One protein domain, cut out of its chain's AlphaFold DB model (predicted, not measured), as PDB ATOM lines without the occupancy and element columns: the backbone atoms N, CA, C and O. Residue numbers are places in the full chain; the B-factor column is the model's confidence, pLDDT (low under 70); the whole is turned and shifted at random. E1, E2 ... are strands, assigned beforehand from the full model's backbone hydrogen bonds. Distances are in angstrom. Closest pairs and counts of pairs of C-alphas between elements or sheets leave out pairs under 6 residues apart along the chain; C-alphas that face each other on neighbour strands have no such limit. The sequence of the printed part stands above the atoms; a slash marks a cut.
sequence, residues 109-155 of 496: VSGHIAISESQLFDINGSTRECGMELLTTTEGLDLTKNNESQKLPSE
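AT A GLANCE: This is residues 109 to 155 of the 496 residues of an uncharacterized protein of Brachionus plicatilis (UniProt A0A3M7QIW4). One sheet of four strands curls like part of a barrel, its long strand E2 bending by 75 degrees, and residues 150 to 155 stick out as a tail. The 47 printed residues have no named helix; E1, E2, E3, E4 form an antiparallel meander, each strand the neighbour of the one before. The class is all strand, with under half of the residues in named elements. The whole is only just loose, close to compact: radius of gyration of the C-alphas 11.5 A, spans 29 by 26 by 16 A.

IN THESE COORDINATES: E1, residues 113 to 115, begins at C-alpha 113 (12.004, -18.320, 17.903). E2, residues 120 to 129, measures 22.9 A, and E3, residues 132 to 137, 15.3 A. E4, residues 142 to 144, ends at C-alpha 144 (24.811, -19.822, 23.119).

HOW THE PARTS SIT: Hairpin E1 and E2 has N 114 and O 121 2.9 A apart, within hydrogen-bond range. E2 bends at residue 124. Hairpin E2 and E3 has N 127 and O 134 at 2.9 A; hairpin E3 and E4, N 135 and O 143 at 2.8 A. E1 is apart from E3 and E4.

THE WHOLE: The farthest C-alphas, Gly 111 and Glu 155, are 33.2 A apart. The printed part has no cut. Residues 147 to 155 are among those under pLDDT 70.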
ATOM      1  N   VAL A 109      14.836 -24.488  19.036       79.50
ATOM      2  CA  VAL A 109      14.987 -23.335  18.141       79.50
ATOM      3  C   VAL A 109      14.324 -23.648  16.805       79.50
ATOM      4  O   VAL A 109      14.734 -24.570  16.104       79.50
ATOM      5  N   SER A 110      13.317 -22.858  16.438       77.06
ATOM      6  CA  SER A 110      12.604 -22.966  15.166       77.06
ATOM      7  C   SER A 110      12.576 -21.609  14.465       77.06
ATOM      8  O   SER A 110      11.726 -20.759  14.740       77.06
ATOM      9  N   GLY A 111      13.500 -21.409  13.524       80.38
ATOM     10  CA  GLY A 111      13.638 -20.145  12.802       80.38
ATOM     11  C   GLY A 111      14.072 -19.013  13.734       80.38
ATOM     12  O   GLY A 111      15.132 -19.098  14.344       80.38
ATOM     13  N   HIS A 112      13.246 -17.972  13.843       84.31
ATOM     14  CA  HIS A 112      13.505 -16.802  14.691       84.31
ATOM     15  C   HIS A 112      13.030 -16.967  16.138       84.31
ATOM     16  O   HIS A 112      13.077 -16.014  16.892       84.31
ATOM     17  N   ILE A 113      12.547 -18.139  16.552       80.06
ATOM     18  CA  ILE A 113      12.004 -18.320  17.903       80.06
ATOM     19  C   ILE A 113      12.770 -19.433  18.611       80.06
ATOM     20  O   ILE A 113      12.881 -20.542  18.080       80.06
ATOM     21  N   ALA A 114      13.260 -19.149  19.816       79.69
ATOM     22  CA  ALA A 114      13.760 -20.152  20.749       79.69
ATOM     23  C   ALA A 114      12.762 -20.336  21.896       79.69
ATOM     24  O   ALA A 114      12.357 -19.372  22.539       79.69
ATOM     25  N   ILE A 115      12.357 -21.582  22.141       79.50
ATOM     26  CA  ILE A 115      11.342 -21.934  23.139       79.50
ATOM     27  C   ILE A 115      11.979 -22.831  24.200       79.50
ATOM     28  O   ILE A 115      12.544 -23.870  23.858       79.50
ATOM     29  N   SER A 116      11.875 -22.444  25.471       78.19
ATOM     30  CA  SER A 116      12.133 -23.312  26.627       78.19
ATOM     31  C   SER A 116      10.808 -23.811  27.220       78.19
ATOM     32  O   SER A 116       9.731 -23.460  26.745       78.19
ATOM     33  N   GLU A 117      10.861 -24.633  28.268       70.75
ATOM     34  CA  GLU A 117       9.654 -25.109  28.964       70.75
ATOM     35  C   GLU A 117       8.804 -23.967  29.556       70.75
ATOM     36  O   GLU A 117       7.594 -24.126  29.713       70.75
ATOM     37  N   SER A 118       9.412 -22.816  29.861       64.25
ATOM     38  CA  SER A 118       8.753 -21.691  30.542       64.25
ATOM     39  C   SER A 118       8.978 -20.322  29.891       64.25
ATOM     40  O   SER A 118       8.362 -19.347  30.319       64.25
ATOM     41  N   GLN A 119       9.838 -20.218  28.875       70.62
ATOM     42  CA  GLN A 119      10.251 -18.945  28.275       70.62
ATOM     43  C   GLN A 119      10.260 -19.021  26.746       70.62
ATOM     44  O   GLN A 119      10.447 -20.082  26.146       70.62
ATOM     45  N   LEU A 120      10.076 -17.866  26.114       76.50
ATOM     46  CA  LEU A 120      10.136 -17.692  24.668       76.50
ATOM     47  C   LEU A 120      11.038 -16.498  24.368       76.50
ATOM     48  O   LEU A 120      10.850 -15.441  24.962       76.50
ATOM     49  N   PHE A 121      11.981 -16.688  23.450       79.38
ATOM     50  CA  PHE A 121      12.925 -15.665  23.008       79.38
ATOM     51  C   PHE A 121      12.787 -15.436  21.502       79.38
ATOM     52  O   PHE A 121      12.776 -16.403  20.728       79.38
ATOM     53  N   ASP A 122      12.707 -14.172  21.086       81.19
ATOM     54  CA  ASP A 122      12.711 -13.785  19.670       81.19
ATOM     55  C   ASP A 122      14.139 -13.466  19.204       81.19
ATOM     56  O   ASP A 122      14.761 -12.492  19.633       81.19
ATOM     57  N   ILE A 123      14.674 -14.311  18.324       85.75
ATOM     58  CA  ILE A 123      16.024 -14.220  17.770       85.75
ATOM     59  C   ILE A 123      16.035 -13.193  16.640       85.75
ATOM     60  O   ILE A 123      15.508 -13.421  15.544       85.75
ATOM     61  N   ASN A 124      16.727 -12.081  16.879       86.69
ATOM     62  CA  ASN A 124      16.857 -10.980  15.927       86.69
ATOM     63  C   ASN A 124      18.168 -11.012  15.123       86.69
ATOM     64  O   ASN A 124      18.300 -10.266  14.150       86.69
ATOM     65  N   GLY A 125      19.119 -11.873  15.494       87.06
ATOM     66  CA  GLY A 125      20.417 -11.948  14.840       87.06
ATOM     67  C   GLY A 125      21.340 -13.012  15.425       87.06
ATOM     68  O   GLY A 125      20.966 -13.804  16.287       87.06
ATOM     69  N   SER A 126      22.565 -13.024  14.912       86.62
ATOM     70  CA  SER A 126      23.648 -13.866  15.409       86.62
ATOM     71  C   SER A 126      24.963 -13.107  15.324       86.62
ATOM     72  O   SER A 126      25.221 -12.439  14.316       86.62
ATOM     73  N   THR A 127      25.800 -13.236  16.342       84.75
ATOM     74  CA  THR A 127      27.118 -12.609  16.428       84.75
ATOM     75  C   THR A 127      28.137 -13.635  16.916       84.75
ATOM     76  O   THR A 127      27.792 -14.664  17.495       84.75
ATOM     77  N   ARG A 128      29.418 -13.393  16.635       79.06
ATOM     78  CA  ARG A 128      30.507 -14.202  17.183       79.06
ATOM     79  C   ARG A 128      31.356 -13.320  18.078       79.06
ATOM     80  O   ARG A 128      32.061 -12.447  17.577       79.06
ATOM     81  N   GLU A 129      31.321 -13.587  19.374       72.06
ATOM     82  CA  GLU A 129      32.095 -12.863  20.379       72.06
ATOM     83  C   GLU A 129      32.707 -13.848  21.379       72.06
ATOM     84  O   GLU A 129      32.144 -14.904  21.652       72.06
ATOM     85  N   CYS A 130      33.908 -13.548  21.882       68.50
ATOM     86  CA  CYS A 130      34.666 -14.433  22.781       68.50
ATOM     87  C   CYS A 130      34.913 -15.859  22.246       68.50
ATOM     88  O   CYS A 130      34.995 -16.806  23.019       68.50
ATOM     89  N   GLY A 131      34.967 -16.045  20.921       72.00
ATOM     90  CA  GLY A 131      35.051 -17.381  20.312       72.00
ATOM     91  C   GLY A 131      33.746 -18.190  20.368       72.00
ATOM     92  O   GLY A 131      33.703 -19.302  19.848       72.00
ATOM     93  N   MET A 132      32.673 -17.625  20.927       79.44
ATOM     94  CA  MET A 132      31.344 -18.224  21.008       79.44
ATOM     95  C   MET A 132      30.456 -17.712  19.874       79.44
ATOM     96  O   MET A 132      30.531 -16.550  19.480       79.44
ATOM     97  N   GLU A 133      29.601 -18.584  19.349       83.69
ATOM     98  CA  GLU A 133      28.479 -18.175  18.505       83.69
ATOM     99  C   GLU A 133      27.294 -17.840  19.416       83.69
ATOM    100  O   GLU A 133      26.875 -18.671  20.233       83.69
ATOM    101  N   LEU A 134      26.808 -16.607  19.307       86.06
ATOM    102  CA  LEU A 134      25.729 -16.041  20.104       86.06
ATOM    103  C   LEU A 134      24.535 -15.764  19.194       86.06
ATOM    104  O   LEU A 134      24.682 -15.181  18.120       86.06
ATOM    105  N   LEU A 135      23.347 -16.173  19.623       85.94
ATOM    106  CA  LEU A 135      22.081 -15.773  19.021       85.94
ATOM    107  C   LEU A 135      21.541 -14.599  19.827       85.94
ATOM    108  O   LEU A 135      21.226 -14.759  21.008       85.94
ATOM    109  N   THR A 136      21.443 -13.439  19.188       84.94
ATOM    110  CA  THR A 136      20.971 -12.220  19.839       84.94
ATOM    111  C   THR A 136      19.451 -12.210  19.890       84.94
ATOM    112  O   THR A 136      18.782 -12.521  18.895       84.94
ATOM    113  N   THR A 137      18.892 -11.851  21.044       81.56
ATOM    114  CA  THR A 137      17.437 -11.796  21.246       81.56
ATOM    115  C   THR A 137      16.933 -10.357  21.373       81.56
ATOM    116  O   THR A 137      17.697  -9.417  21.617       81.56
ATOM    117  N   THR A 138      15.636 -10.136  21.164       74.00
ATOM    118  CA  THR A 138      15.014  -8.809  21.355       74.00
ATOM    119  C   THR A 138      14.932  -8.387  22.823       74.00
ATOM    120  O   THR A 138      14.833  -7.199  23.132       74.00
ATOM    121  N   GLU A 139      15.015  -9.367  23.712       67.44
ATOM    122  CA  GLU A 139      14.919  -9.291  25.159       67.44
ATOM    123  C   GLU A 139      16.242  -8.844  25.802       67.44
ATOM    124  O   GLU A 139      16.261  -8.485  26.976       67.44
ATOM    125  N   GLY A 140      17.332  -8.801  25.025       67.25
ATOM    126  CA  GLY A 140      18.652  -8.370  25.493       67.25
ATOM    127  C   GLY A 140      19.463  -9.469  26.182       67.25
ATOM    128  O   GLY A 140      20.463  -9.161  26.824       67.25
ATOM    129  N   LEU A 141      19.039 -10.730  26.049       79.12
ATOM    130  CA  LEU A 141      19.790 -11.911  26.473       79.12
ATOM    131  C   LEU A 141      20.355 -12.628  25.247       79.12
ATOM    132  O   LEU A 141      19.656 -12.789  24.250       79.12
ATOM    133  N   ASP A 142      21.589 -13.104  25.323       83.94
ATOM    134  CA  ASP A 142      22.203 -13.834  24.215       83.94
ATOM    135  C   ASP A 142      22.213 -15.335  24.503       83.94
ATOM    136  O   ASP A 142      22.555 -15.782  25.601       83.94
ATOM    137  N   LEU A 143      21.819 -16.129  23.507       84.75
ATOM    138  CA  LEU A 143      21.750 -17.583  23.620       84.75
ATOM    139  C   LEU A 143      22.986 -18.199  22.973       84.75
ATOM    140  O   LEU A 143      23.309 -17.900  21.825       84.75
ATOM    141  N   THR A 144      23.656 -19.111  23.670       84.69
ATOM    142  CA  THR A 144      24.811 -19.822  23.119       84.69
ATOM    143  C   THR A 144      24.765 -21.309  23.423       84.69
ATOM    144  O   THR A 144      24.166 -21.749  24.402       84.69
ATOM    145  N   LYS A 145      25.406 -22.091  22.552       76.88
ATOM    146  CA  LYS A 145      25.672 -23.518  22.775       76.88
ATOM    147  C   LYS A 145      27.019 -23.757  23.456       76.88
ATOM    148  O   LYS A 145      27.305 -24.899  23.808       76.88
ATOM    149  N   ASN A 146      27.861 -22.725  23.582       70.88
ATOM    150  CA  ASN A 146      29.160 -22.858  24.227       70.88
ATOM    151  C   ASN A 146      29.013 -22.707  25.753       70.88
ATOM    152  O   ASN A 146      28.494 -21.710  26.249       70.88
ATOM    153  N   ASN A 147      29.495 -23.705  26.493       63.22
ATOM    154  CA  ASN A 147      29.414 -23.773  27.953       63.22
ATOM    155  C   ASN A 147      30.612 -23.100  28.659       63.22
ATOM    156  O   ASN A 147      30.735 -23.206  29.875       63.22
ATOM    157  N   GLU A 148      31.508 -22.442  27.917       58.97
ATOM    158  CA  GLU A 148      32.758 -21.840  28.417       58.97
ATOM    159  C   GLU A 148      32.593 -20.461  29.094       58.97
ATOM    160  O   GLU A 148      33.581 -19.833  29.471       58.97
ATOM    161  N   SER A 149      31.368 -19.960  29.277       57.88
ATOM    162  CA  SER A 149      31.128 -18.637  29.873       57.88
ATOM    163  C   SER A 149      31.282 -18.627  31.407       57.88
ATOM    164  O   SER A 149      30.953 -19.590  32.104       57.88
ATOM    165  N   GLN A 150      31.795 -17.517  31.960       56.75
ATOM    166  CA  GLN A 150      31.969 -17.336  33.409       56.75
ATOM    167  C   GLN A 150      30.607 -17.307  34.113       56.75
ATOM    168  O   GLN A 150      29.766 -16.467  33.799       56.75
ATOM    169  N   LYS A 151      30.389 -18.209  35.079       57.22
ATOM    170  CA  LYS A 151      29.155 -18.265  35.881       57.22
ATOM    171  C   LYS A 151      29.007 -17.013  36.738       57.22
ATOM    172  O   LYS A 151      29.940 -16.654  37.455       57.22
ATOM    173  N   LEU A 152      27.825 -16.394  36.705       55.22
ATOM    174  CA  LEU A 152      27.438 -15.411  37.718       55.22
ATOM    175  C   LEU A 152      27.587 -16.045  39.116       55.22
ATOM    176  O   LEU A 152      27.200 -17.207  39.291       55.22
ATOM    177  N   PRO A 153      28.174 -15.336  40.100       50.88
ATOM    178  CA  PRO A 153      28.249 -15.829  41.469       50.88
ATOM    179  C   PRO A 153      26.833 -16.156  41.949       50.88
ATOM    180  O   PRO A 153      25.925 -15.333  41.864       50.88
ATOM    181  N   SER A 154      26.639 -17.408  42.356       43.97
ATOM    182  CA  SER A 154      25.321 -17.979  42.594       43.97
ATOM    183  C   SER A 154      24.698 -17.435  43.878       43.97
ATOM    184  O   SER A 154      25.048 -17.886  44.968       43.97
ATOM    185  N   GLU A 155      23.707 -16.566  43.735       43.72
ATOM    186  CA  GLU A 155      22.536 -16.571  44.608       43.72
ATOM    187  C   GLU A 155      21.302 -16.812  43.732       43.72
ATOM    188  O   GLU A 155      21.128 -16.192  42.681       43.72
TER     189      GLU A 155